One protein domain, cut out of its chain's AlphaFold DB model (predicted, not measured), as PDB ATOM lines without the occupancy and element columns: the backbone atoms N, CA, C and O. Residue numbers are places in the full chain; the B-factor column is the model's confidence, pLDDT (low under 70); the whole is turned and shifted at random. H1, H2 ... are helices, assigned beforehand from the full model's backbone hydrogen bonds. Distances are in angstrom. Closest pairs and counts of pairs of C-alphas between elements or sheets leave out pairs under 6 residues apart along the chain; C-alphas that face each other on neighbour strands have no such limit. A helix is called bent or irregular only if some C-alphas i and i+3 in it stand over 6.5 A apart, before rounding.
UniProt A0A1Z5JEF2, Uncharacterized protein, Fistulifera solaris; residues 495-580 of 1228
ATOM      1  N   ASN A 495     -37.384 -17.632  30.479       90.12
ATOM      2  CA  ASN A 495     -36.853 -16.581  29.602       90.12
ATOM      3  C   ASN A 495     -35.314 -16.503  29.645       90.12
ATOM      4  O   ASN A 495     -34.691 -16.122  28.655       90.12
ATOM      5  N   GLY A 496     -34.687 -16.909  30.754       88.12
ATOM      6  CA  GLY A 496     -33.232 -16.946  30.883       88.12
ATOM      7  C   GLY A 496     -32.554 -18.091  30.125       88.12
ATOM      8  O   GLY A 496     -31.330 -18.071  30.004       88.12
ATOM      9  N   LEU A 497     -33.303 -19.041  29.539       88.75
ATOM     10  CA  LEU A 497     -32.731 -20.082  28.668       88.75
ATOM     11  C   LEU A 497     -31.930 -19.486  27.502       88.75
ATOM     12  O   LEU A 497     -30.889 -20.026  27.131       88.75
ATOM     13  N   ALA A 498     -32.376 -18.354  26.945       82.75
ATOM     14  CA  ALA A 498     -31.651 -17.652  25.887       82.75
ATOM     15  C   ALA A 498     -30.278 -17.155  26.369       82.75
ATOM     16  O   ALA A 498     -29.285 -17.329  25.666       82.75
ATOM     17  N   THR A 499     -30.218 -16.610  27.589       72.19
ATOM     18  CA  THR A 499     -28.979 -16.155  28.234       72.19
ATOM     19  C   THR A 499     -28.038 -17.320  28.533       72.19
ATOM     20  O   THR A 499     -26.839 -17.210  28.301       72.19
ATOM     21  N   ILE A 500     -28.567 -18.459  28.991       80.88
ATOM     22  CA  ILE A 500     -27.764 -19.672  29.216       80.88
ATOM     23  C   ILE A 500     -27.159 -20.152  27.896       80.88
ATOM     24  O   ILE A 500     -25.975 -20.475  27.836       80.88
ATOM     25  N   LYS A 501     -27.952 -20.167  26.821       75.81
ATOM     26  CA  LYS A 501     -27.502 -20.627  25.505       75.81
ATOM     27  C   LYS A 501     -26.405 -19.739  24.907       75.81
ATOM     28  O   LYS A 501     -25.538 -20.260  24.213       75.81
ATOM     29  N   SER A 502     -26.453 -18.424  25.133       65.62
ATOM     30  CA  SER A 502     -25.475 -17.480  24.577       65.62
ATOM     31  C   SER A 502     -24.254 -17.243  25.469       65.62
ATOM     32  O   SER A 502     -23.167 -17.038  24.938       65.62
ATOM     33  N   GLY A 503     -24.416 -17.263  26.796       51.50
ATOM     34  CA  GLY A 503     -23.384 -16.850  27.758       51.50
ATOM     35  C   GLY A 503     -23.137 -17.813  28.925       51.50
ATOM     36  O   GLY A 503     -22.313 -17.517  29.788       51.50
ATOM     37  N   GLY A 504     -23.822 -18.957  28.976       70.25
ATOM     38  CA  GLY A 504     -23.624 -19.985  30.000       70.25
ATOM     39  C   GLY A 504     -24.183 -19.642  31.395       70.25
ATOM     40  O   GLY A 504     -24.871 -18.630  31.574       70.25
ATOM     41  N   PRO A 505     -23.906 -20.493  32.403       70.75
ATOM     42  CA  PRO A 505     -24.453 -20.357  33.757       70.75
ATOM     43  C   PRO A 505     -24.098 -19.037  34.462       70.75
ATOM     44  O   PRO A 505     -24.960 -18.456  35.118       70.75
ATOM     45  N   SER A 506     -22.879 -18.507  34.292       59.66
ATOM     46  CA  SER A 506     -22.478 -17.235  34.921       59.66
ATOM     47  C   SER A 506     -23.248 -16.036  34.347       59.66
ATOM     48  O   SER A 506     -23.729 -15.191  35.104       59.66
ATOM     49  N   ALA A 507     -23.447 -15.977  33.022       54.62
ATOM     50  CA  ALA A 507     -24.261 -14.929  32.398       54.62
ATOM     51  C   ALA A 507     -25.728 -15.009  32.850       54.62
ATOM     52  O   ALA A 507     -26.378 -13.986  33.071       54.62
ATOM     53  N   PHE A 508     -26.240 -16.228  33.033       77.12
ATOM     54  CA  PHE A 508     -27.567 -16.462  33.587       77.12
ATOM     55  C   PHE A 508     -27.698 -16.002  35.043       77.12
ATOM     56  O   PHE A 508     -28.688 -15.353  35.387       77.12
ATOM     57  N   SER A 509     -26.698 -16.286  35.882       73.25
ATOM     58  CA  SER A 509     -26.660 -15.835  37.276       73.25
ATOM     59  C   SER A 509     -26.766 -14.308  37.361       73.25
ATOM     60  O   SER A 509     -27.635 -13.778  38.058       73.25
ATOM     61  N   PHE A 510     -25.977 -13.591  36.551       63.75
ATOM     62  CA  PHE A 510     -26.024 -12.129  36.471       63.75
ATOM     63  C   PHE A 510     -27.365 -11.604  35.937       63.75
ATOM     64  O   PHE A 510     -27.934 -10.656  36.481       63.75
ATOM     65  N   TYR A 511     -27.910 -12.240  34.895       76.56
ATOM     66  CA  TYR A 511     -29.243 -11.929  34.380       76.56
ATOM     67  C   TYR A 511     -30.309 -12.017  35.478       76.56
ATOM     68  O   TYR A 511     -31.120 -11.098  35.620       76.56
ATOM     69  N   CYS A 512     -30.275 -13.069  36.298       76.94
ATOM     70  CA  CYS A 512     -31.226 -13.233  37.390       76.94
ATOM     71  C   CYS A 512     -30.999 -12.229  38.523       76.94
ATOM     72  O   CYS A 512     -31.969 -11.639  38.988       76.94
ATOM     73  N   GLN A 513     -29.750 -11.956  38.914       74.69
ATOM     74  CA  GLN A 513     -29.436 -10.926  39.916       74.69
ATOM     75  C   GLN A 513     -29.975  -9.551  39.506       74.69
ATOM     76  O   GLN A 513     -30.598  -8.860  40.314       74.69
ATOM     77  N   ASN A 514     -29.817  -9.176  38.234       71.38
ATOM     78  CA  ASN A 514     -30.366  -7.928  37.705       71.38
ATOM     79  C   ASN A 514     -31.895  -7.898  37.752       71.38
ATOM     80  O   ASN A 514     -32.474  -6.864  38.086       71.38
ATOM     81  N   LEU A 515     -32.561  -9.012  37.433       79.12
ATOM     82  CA  LEU A 515     -34.016  -9.112  37.544       79.12
ATOM     83  C   LEU A 515     -34.483  -8.967  38.995       79.12
ATOM     84  O   LEU A 515     -35.351  -8.138  39.259       79.12
ATOM     85  N   LEU A 516     -33.878  -9.702  39.932       81.00
ATOM     86  CA  LEU A 516     -34.212  -9.634  41.359       81.00
ATOM     87  C   LEU A 516     -34.000  -8.223  41.927       81.00
ATOM     88  O   LEU A 516     -34.862  -7.707  42.640       81.00
ATOM     89  N   SER A 517     -32.896  -7.573  41.552       77.44
ATOM     90  CA  SER A 517     -32.610  -6.182  41.913       77.44
ATOM     91  C   SER A 517     -33.659  -5.226  41.337       77.44
ATOM     92  O   SER A 517     -34.261  -4.446  42.072       77.44
ATOM     93  N   LYS A 518     -33.982  -5.352  40.040       77.31
ATOM     94  CA  LYS A 518     -35.004  -4.531  39.365       77.31
ATOM     95  C   LYS A 518     -36.408  -4.725  39.946       77.31
ATOM     96  O   LYS A 518     -37.213  -3.798  39.922       77.31
ATOM     97  N   TRP A 519     -36.728  -5.913  40.450       82.50
ATOM     98  CA  TRP A 519     -37.993  -6.185  41.141       82.50
ATOM     99  C   TRP A 519     -37.987  -5.725  42.608       82.50
ATOM    100  O   TRP A 519     -39.020  -5.779  43.279       82.50
ATOM    101  N   GLY A 520     -36.846  -5.245  43.111       78.12
ATOM    102  CA  GLY A 520     -36.687  -4.756  44.474       78.12
ATOM    103  C   GLY A 520     -36.870  -5.850  45.525       78.12
ATOM    104  O   GLY A 520     -37.448  -5.564  46.581       78.12
ATOM    105  N   ILE A 521     -36.444  -7.084  45.221       83.06
ATOM    106  CA  ILE A 521     -36.464  -8.230  46.143       83.06
ATOM    107  C   ILE A 521     -35.517  -7.963  47.314       83.06
ATOM    108  O   ILE A 521     -34.463  -7.344  47.150       83.06
ATOM    109  N   SER A 522     -35.919  -8.366  48.518       78.81
ATOM    110  CA  SER A 522     -35.115  -8.184  49.721       78.81
ATOM    111  C   SER A 522     -33.779  -8.924  49.617       78.81
ATOM    112  O   SER A 522     -33.640  -9.912  48.897       78.81
ATOM    113  N   ARG A 523     -32.775  -8.476  50.379       70.94
ATOM    114  CA  ARG A 523     -31.486  -9.176  50.446       70.94
ATOM    115  C   ARG A 523     -31.654 -10.636  50.884       70.94
ATOM    116  O   ARG A 523     -31.013 -11.501  50.307       70.94
ATOM    117  N   GLN A 524     -32.535 -10.892  51.852       67.94
ATOM    118  CA  GLN A 524     -32.853 -12.242  52.322       67.94
ATOM    119  C   GLN A 524     -33.503 -13.081  51.214       67.94
ATOM    120  O   GLN A 524     -33.106 -14.220  51.004       67.94
ATOM    121  N   GLY A 525     -34.440 -12.504  50.454       71.50
ATOM    122  CA  GLY A 525     -35.063 -13.165  49.308       71.50
ATOM    123  C   GLY A 525     -34.068 -13.483  48.190       71.50
ATOM    124  O   GLY A 525     -34.119 -14.567  47.615       71.50
ATOM    125  N   ILE A 526     -33.118 -12.582  47.913       76.12
ATOM    126  CA  ILE A 526     -32.016 -12.845  46.974       76.12
ATOM    127  C   ILE A 526     -31.132 -13.976  47.503       76.12
ATOM    128  O   ILE A 526     -30.870 -14.923  46.774       76.12
ATOM    129  N   GLU A 527     -30.708 -13.915  48.767       72.44
ATOM    130  CA  GLU A 527     -29.887 -14.957  49.399       72.44
ATOM    131  C   GLU A 527     -30.593 -16.328  49.402       72.44
ATOM    132  O   GLU A 527     -29.928 -17.348  49.232       72.44
ATOM    133  N   ALA A 528     -31.925 -16.360  49.511       74.69
ATOM    134  CA  ALA A 528     -32.724 -17.583  49.453       74.69
ATOM    135  C   ALA A 528     -32.860 -18.162  48.031       74.69
ATOM    136  O   ALA A 528     -32.750 -19.372  47.844       74.69
ATOM    137  N   TRP A 529     -33.092 -17.318  47.017       84.06
ATOM    138  CA  TRP A 529     -33.356 -17.771  45.642       84.06
ATOM    139  C   TRP A 529     -32.105 -17.917  44.771       84.06
ATOM    140  O   TRP A 529     -32.116 -18.701  43.819       84.06
ATOM    141  N   GLN A 530     -31.027 -17.187  45.061       80.94
ATOM    142  CA  GLN A 530     -29.817 -17.191  44.237       80.94
ATOM    143  C   GLN A 530     -29.194 -18.592  44.086       80.94
ATOM    144  O   GLN A 530     -28.900 -18.962  42.950       80.94
ATOM    145  N   PRO A 531     -29.070 -19.422  45.143       80.75
ATOM    146  CA  PRO A 531     -28.520 -20.771  45.000       80.75
ATOM    147  C   PRO A 531     -29.362 -21.673  44.086       80.75
ATOM    148  O   PRO A 531     -28.809 -22.415  43.273       80.75
ATOM    149  N   PHE A 532     -30.694 -21.568  44.165       89.56
ATOM    150  CA  PHE A 532     -31.613 -22.291  43.280       89.56
ATOM    151  C   PHE A 532     -31.418 -21.873  41.820       89.56
ATOM    152  O   PHE A 532     -31.362 -22.718  40.927       89.56
ATOM    153  N   LEU A 533     -31.285 -20.569  41.572       91.00
ATOM    154  CA  LEU A 533     -31.061 -20.020  40.238       91.00
ATOM    155  C   LEU A 533     -29.701 -20.440  39.671       91.00
ATOM    156  O   LEU A 533     -29.632 -20.902  38.537       91.00
ATOM    157  N   ASP A 534     -28.629 -20.342  40.451       81.44
ATOM    158  CA  ASP A 534     -27.292 -20.742  40.005       81.44
ATOM    159  C   ASP A 534     -27.253 -22.237  39.658       81.44
ATOM    160  O   ASP A 534     -26.773 -22.624  38.586       81.44
ATOM    161  N   ALA A 535     -27.853 -23.077  40.507       87.56
ATOM    162  CA  ALA A 535     -28.000 -24.504  40.250       87.56
ATOM    163  C   ALA A 535     -28.855 -24.787  39.003       87.56
ATOM    164  O   ALA A 535     -28.482 -25.629  38.181       87.56
ATOM    165  N   TRP A 536     -29.956 -24.053  38.805       93.56
ATOM    166  CA  TRP A 536     -30.769 -24.156  37.591       93.56
ATOM    167  C   TRP A 536     -29.957 -23.794  36.346       93.56
ATOM    168  O   TRP A 536     -30.041 -24.499  35.341       93.56
ATOM    169  N   GLY A 537     -29.142 -22.736  36.405       89.06
ATOM    170  CA  GLY A 537     -28.271 -22.318  35.307       89.06
ATOM    171  C   GLY A 537     -27.295 -23.418  34.887       89.06
ATOM    172  O   GLY A 537     -27.121 -23.661  33.691       89.06
ATOM    173  N   VAL A 538     -26.714 -24.130  35.856       85.62
ATOM    174  CA  VAL A 538     -25.834 -25.281  35.604       85.62
ATOM    175  C   VAL A 538     -26.605 -26.459  35.015       85.62
ATOM    176  O   VAL A 538     -26.201 -26.985  33.976       85.62
ATOM    177  N   TYR A 539     -27.730 -26.846  35.624       91.81
ATOM    178  CA  TYR A 539     -28.583 -27.927  35.124       91.81
ATOM    179  C   TYR A 539     -29.023 -27.672  33.677       91.81
ATOM    180  O   TYR A 539     -28.784 -28.489  32.788       91.81
ATOM    181  N   ALA A 540     -29.630 -26.513  33.419       90.62
ATOM    182  CA  ALA A 540     -30.140 -26.154  32.105       90.62
ATOM    183  C   ALA A 540     -29.004 -26.008  31.083       90.62
ATOM    184  O   ALA A 540     -29.163 -26.431  29.938       90.62
ATOM    185  N   GLY A 541     -27.843 -25.485  31.492       86.56
ATOM    186  CA  GLY A 541     -26.641 -25.445  30.660       86.56
ATOM    187  C   GLY A 541     -26.180 -26.839  30.227       86.56
ATOM    188  O   GLY A 541     -25.924 -27.054  29.043       86.56
ATOM    189  N   ALA A 542     -26.153 -27.802  31.152       84.75
ATOM    190  CA  ALA A 542     -25.798 -29.188  30.854       84.75
ATOM    191  C   ALA A 542     -26.803 -29.849  29.897       84.75
ATOM    192  O   ALA A 542     -26.387 -30.450  28.906       84.75
ATOM    193  N   VAL A 543     -28.112 -29.677  30.132       88.94
ATOM    194  CA  VAL A 543     -29.164 -30.195  29.236       88.94
ATOM    195  C   VAL A 543     -29.014 -29.628  27.825       88.94
ATOM    196  O   VAL A 543     -29.026 -30.382  26.852       88.94
ATOM    197  N   LEU A 544     -28.849 -28.306  27.697       85.81
ATOM    198  CA  LEU A 544     -28.714 -27.638  26.398       85.81
ATOM    199  C   LEU A 544     -27.433 -28.050  25.656       85.81
ATOM    200  O   LEU A 544     -27.419 -28.041  24.425       85.81
ATOM    201  N   ALA A 545     -26.385 -28.435  26.386       81.75
ATOM    202  CA  ALA A 545     -25.136 -28.960  25.839       81.75
ATOM    203  C   ALA A 545     -25.156 -30.483  25.580       81.75
ATOM    204  O   ALA A 545     -24.147 -31.032  25.139       81.75
ATOM    205  N   GLY A 546     -26.261 -31.183  25.872       81.50
ATOM    206  CA  GLY A 546     -26.350 -32.645  25.748       81.50
ATOM    207  C   GLY A 546     -25.443 -33.411  26.723       81.50
ATOM    208  O   GLY A 546     -25.026 -34.527  26.425       81.50
ATOM    209  N   SER A 547     -25.096 -32.796  27.856       78.19
ATOM    210  CA  SER A 547     -24.223 -33.352  28.898       78.19
ATOM    211  C   SER A 547     -25.026 -33.971  30.051       78.19
ATOM    212  O   SER A 547     -26.225 -33.723  30.182       78.19
ATOM    213  N   SER A 548     -24.372 -34.771  30.906       68.94
ATOM    214  CA  SER A 548     -25.022 -35.330  32.102       68.94
ATOM    215  C   SER A 548     -25.502 -34.217  33.031       68.94
ATOM    216  O   SER A 548     -24.752 -33.297  33.356       68.94
ATOM    217  N   VAL A 549     -26.748 -34.336  33.486       71.44
ATOM    218  CA  VAL A 549     -27.355 -33.425  34.462       71.44
ATOM    219  C   VAL A 549     -27.062 -33.821  35.906       71.44
ATOM    220  O   VAL A 549     -27.164 -32.973  36.785       71.44
ATOM    221  N   ILE A 550     -26.677 -35.078  36.159       67.62
ATOM    222  CA  ILE A 550     -26.329 -35.582  37.492       67.62
ATOM    223  C   ILE A 550     -24.796 -35.597  37.611       67.62
ATOM    224  O   ILE A 550     -24.157 -36.360  36.878       67.62
ATOM    225  N   PRO A 551     -24.196 -34.801  38.519       54.97
ATOM    226  CA  PRO A 551     -22.738 -34.697  38.658       54.97
ATOM    227  C   PRO A 551     -22.027 -36.017  39.021       54.97
ATOM    228  O   PRO A 551     -20.877 -36.208  38.640       54.97
ATOM    229  N   ASP A 552     -22.730 -36.945  39.686       57.72
ATOM    230  CA  ASP A 552     -22.149 -38.135  40.338       57.72
ATOM    231  C   ASP A 552     -22.551 -39.494  39.722       57.72
ATOM    232  O   ASP A 552     -22.265 -40.543  40.299       57.72
ATOM    233  N   GLY A 553     -23.270 -39.527  38.593       53.97
ATOM    234  CA  GLY A 553     -23.662 -40.796  37.947       53.97
ATOM    235  C   GLY A 553     -24.640 -41.680  38.745       53.97
ATOM    236  O   GLY A 553     -24.764 -42.870  38.467       53.97
ATOM    237  N   ARG A 554     -25.354 -41.125  39.736       56.88
ATOM    238  CA  ARG A 554     -26.400 -41.823  40.513       56.88
ATOM    239  C   ARG A 554     -27.770 -41.725  39.832       56.88
ATOM    240  O   ARG A 554     -28.689 -41.111  40.366       56.88
ATOM    241  N   GLU A 555     -27.889 -42.294  38.637       54.28
ATOM    242  CA  GLU A 555     -29.099 -42.196  37.799       54.28
ATOM    243  C   GLU A 555     -30.345 -42.866  38.420       54.28
ATOM    244  O   GLU A 555     -31.467 -42.470  38.114       54.28
ATOM    245  N   ASP A 556     -30.167 -43.801  39.362       55.22
ATOM    246  CA  ASP A 556     -31.245 -44.637  39.919       55.22
ATOM    247  C   ASP A 556     -32.035 -44.011  41.097       55.22
ATOM    248  O   ASP A 556     -32.960 -44.634  41.618       55.22
ATOM    249  N   PHE A 557     -31.698 -42.799  41.564       58.31
ATOM    250  CA  PHE A 557     -32.197 -42.290  42.858       58.31
ATOM    251  C   PHE A 557     -33.664 -41.816  42.857       58.31
ATOM    252  O   PHE A 557     -34.328 -41.889  43.888       58.31
ATOM    253  N   LEU A 558     -34.189 -41.325  41.729       60.16
ATOM    254  CA  LEU A 558     -35.534 -40.728  41.669       60.16
ATOM    255  C   LEU A 558     -36.627 -41.672  41.143       60.16
ATOM    256  O   LEU A 558     -37.793 -41.280  41.134       60.16
ATOM    257  N   GLY A 559     -36.285 -42.894  40.714       55.97
ATOM    258  CA  GLY A 559     -37.219 -43.879  40.138       55.97
ATOM    259  C   GLY A 559     -37.769 -43.511  38.749       55.97
ATOM    260  O   GLY A 559     -37.934 -44.387  37.902       55.97
ATOM    261  N   ASP A 560     -37.968 -42.219  38.489       62.59
ATOM    262  CA  ASP A 560     -38.286 -41.633  37.192       62.59
ATOM    263  C   ASP A 560     -37.007 -41.037  36.579       62.59
ATOM    264  O   ASP A 560     -36.370 -40.166  37.174       62.59
ATOM    265  N   GLY A 561     -36.614 -41.506  35.391       67.12
ATOM    266  CA  GLY A 561     -35.462 -40.960  34.660       67.12
ATOM    267  C   GLY A 561     -35.647 -39.487  34.243       67.12
ATOM    268  O   GLY A 561     -36.745 -38.938  34.367       67.12
ATOM    269  N   PRO A 562     -34.594 -38.834  33.707       76.75
ATOM    270  CA  PRO A 562     -34.669 -37.440  33.275       76.75
ATOM    271  C   PRO A 562     -35.773 -37.217  32.225       76.75
ATOM    272  O   PRO A 562     -36.115 -38.148  31.480       76.75
ATOM    273  N   PRO A 563     -36.321 -35.988  32.115       82.69
ATOM    274  CA  PRO A 563     -37.345 -35.670  31.127       82.69
ATOM    275  C   PRO A 563     -36.902 -36.069  29.715       82.69
ATOM    276  O   PRO A 563     -35.804 -35.733  29.278       82.69
ATOM    277  N   LYS A 564     -37.771 -36.782  28.986       78.38
ATOM    278  CA  LYS A 564     -37.515 -37.212  27.593       78.38
ATOM    279  C   LYS A 564     -37.776 -36.112  26.558       78.38
ATOM    280  O   LYS A 564     -37.542 -36.320  25.370       78.38
ATOM    281  N   VAL A 565     -38.307 -34.974  26.996       76.62
ATOM    282  CA  VAL A 565     -38.604 -33.807  26.160       76.62
ATOM    283  C   VAL A 565     -37.386 -32.886  26.071       76.62
ATOM    284  O   VAL A 565     -36.536 -32.883  26.952       76.62
ATOM    285  N   VAL A 566     -37.289 -32.107  24.992       82.69
ATOM    286  CA  VAL A 566     -36.210 -31.119  24.820       82.69
ATOM    287  C   VAL A 566     -36.493 -29.879  25.670       82.69
ATOM    288  O   VAL A 566     -37.604 -29.346  25.628       82.69
ATOM    289  N   LEU A 567     -35.469 -29.371  26.364       87.31
ATOM    290  CA  LEU A 567     -35.544 -28.110  27.101       87.31
ATOM    291  C   LEU A 567     -35.697 -26.919  26.145       87.31
ATOM    292  O   LEU A 567     -34.794 -26.586  25.378       87.31
ATOM    293  N   ASN A 568     -36.848 -26.257  26.214       83.81
ATOM    294  CA  ASN A 568     -37.170 -25.032  25.487       83.81
ATOM    295  C   ASN A 568     -38.225 -24.228  26.268       83.81
ATOM    296  O   ASN A 568     -38.705 -24.682  27.304       83.81
ATOM    297  N   SER A 569     -38.615 -23.049  25.774       78.62
ATOM    298  CA  SER A 569     -39.565 -22.173  26.473       78.62
ATOM    299  C   SER A 569     -40.969 -22.770  26.660       78.62
ATOM    300  O   SER A 569     -41.698 -22.310  27.535       78.62
ATOM    301  N   ARG A 570     -41.352 -23.803  25.896       73.81
ATOM    302  CA  ARG A 570     -42.659 -24.475  26.005       73.81
ATOM    303  C   ARG A 570     -42.682 -25.619  27.009       73.81
ATOM    304  O   ARG A 570     -43.685 -25.749  27.690       73.81
ATOM    305  N   ASN A 571     -41.596 -26.391  27.108       78.31
ATOM    306  CA  ASN A 571     -41.519 -27.610  27.932       78.31
ATOM    307  C   ASN A 571     -40.589 -27.458  29.151       78.31
ATOM    308  O   ASN A 571     -40.176 -28.441  29.767       78.31
ATOM    309  N   PHE A 572     -40.182 -26.230  29.485       88.38
ATOM    310  CA  PHE A 572     -39.221 -25.991  30.562       88.38
ATOM    311  C   PHE A 572     -39.715 -26.481  31.930       88.38
ATOM    312  O   PHE A 572     -38.877 -26.793  32.771       88.38
ATOM    313  N   LEU A 573     -41.030 -26.574  32.179       88.69
ATOM    314  CA  LEU A 573     -41.526 -27.019  33.483       88.69
ATOM    315  C   LEU A 573     -41.244 -28.494  33.756       88.69
ATOM    316  O   LEU A 573     -40.939 -28.821  34.898       88.69
ATOM    317  N   ASP A 574     -41.243 -29.367  32.742       85.75
ATOM    318  CA  ASP A 574     -40.843 -30.773  32.918       85.75
ATOM    319  C   ASP A 574     -39.419 -30.864  33.494       85.75
ATOM    320  O   ASP A 574     -39.130 -31.645  34.404       85.75
ATOM    321  N   HIS A 575     -38.551 -29.978  33.013       89.75
ATOM    322  CA  HIS A 575     -37.190 -29.811  33.496       89.75
ATOM    323  C   HIS A 575     -37.117 -29.125  34.860       89.75
ATOM    324  O   HIS A 575     -36.369 -29.596  35.708       89.75
ATOM    325  N   VAL A 576     -37.889 -28.060  35.113       91.44
ATOM    326  CA  VAL A 576     -37.924 -27.382  36.422       91.44
ATOM    327  C   VAL A 576     -38.392 -28.336  37.515       91.44
ATOM    328  O   VAL A 576     -37.779 -28.366  38.576       91.44
ATOM    329  N   PHE A 577     -39.429 -29.146  37.283       89.00
ATOM    330  CA  PHE A 577     -39.909 -30.112  38.273       89.00
ATOM    331  C   PHE A 577     -38.867 -31.188  38.574       89.00
ATOM    332  O   PHE A 577     -38.604 -31.477  39.740       89.00
ATOM    333  N   TYR A 578     -38.242 -31.754  37.539       88.25
ATOM    334  CA  TYR A 578     -37.177 -32.738  37.722       88.25
ATOM    335  C   TYR A 578     -35.953 -32.135  38.426       88.25
ATOM    336  O   TYR A 578     -35.448 -32.704  39.390       88.25
ATOM    337  N   PHE A 579     -35.519 -30.948  37.999       90.25
ATOM    338  CA  PHE A 579     -34.445 -30.193  38.638       90.25
ATOM    339  C   PHE A 579     -34.753 -29.885  40.104       90.25
ATOM    340  O   PHE A 579     -33.885 -30.078  40.941       90.25
ATOM    341  N   THR A 580     -35.972 -29.451  40.428       88.44
ATOM    342  CA  THR A 580     -36.355 -29.113  41.808       88.44
ATOM    343  C   THR A 580     -36.224 -30.341  42.708       88.44
ATOM    344  O   THR A 580     -35.604 -30.250  43.759       88.44
TER     345      THR A 580
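Overview. This is residues 495 to 580 of the 1228 residues of an uncharacterized protein of Fistulifera solaris (UniProt A0A1Z5JEF2). Two helices, H1 and H2, fold back on each other as a helical hairpin; H1 is sharply kinked near residue 505, and a long loop leads from the end of H2 to the short helix H3, set steeply to H2. The turn of the hairpin makes one end of the long axis, and the loop makes the other, with residues 552 to 557 sticking out. The printed part has 86 residues with three named helices, in the order H1, H2, H3, and no named strand; the class is all helix. The whole is compact, with a radius of gyration of the C-alphas of 13.7 A, and elongated, spanning 40 by 26 by 22 A.

Along the chain. H1, residues 497 to 518, begins with C-alpha 497 at (-32.731, -20.082, 28.668) and is 19.0 A from first to last C-alpha. It has a kink of 137 degrees near residue 505 and is irregular, with C-alphas 502 and 505 9.7 A apart. H2, residues 523 to 544, is 30.4 A long and begins with C-alpha 523 at (-31.486, -9.176, 50.446). It has a kink of 32 degrees near residue 530 and is only just irregular, with C-alphas 528 and 531 6.9 A apart. Residues 545 to 571 hold no named element. H3, residues 572 to 580, is 12.0 A long and ends with C-alpha 580 at (-36.355, -29.113, 41.808).

Arrangement. H1 and H2 form a helical hairpin and touch, with 24 pairs of C-alphas within 8 A. Their closest C-alphas are those of Pro 505 and Gly 537, 4.6 A apart. Their rough lines stand at a shallow tilt of 11 degrees, opposite ways. H2 only just touches H3, with 3 pairs of C-alphas within 8 A, and does so with residues 536 to 539 alone. The closest C-alphas there are those of Trp 536 and Phe 579, 7.1 A apart. H2 and H3 stand at a steep tilt of 65 degrees, opposite ways. H1 and H3 are apart. In H3 every O i to N i+4 pair is within hydrogen-bond range; in H1 15 of 18 are, and in H2 16 of 18.

Size, cuts and confidence. The two C-alphas farthest apart are those of Gly 520 and Asp 556, 40.5 A. The printed part has no cut. The link from H1 to H2 is tight, with 4 residues; the link from H2 to H3 is long, with 27 residues, and its residues 552 to 557 stand free. The mean pLDDT of the printed part is 76.9. Confidence is under 70 in 19 residues, among them residues 502 to 503, 506 to 507 and 550 to 561.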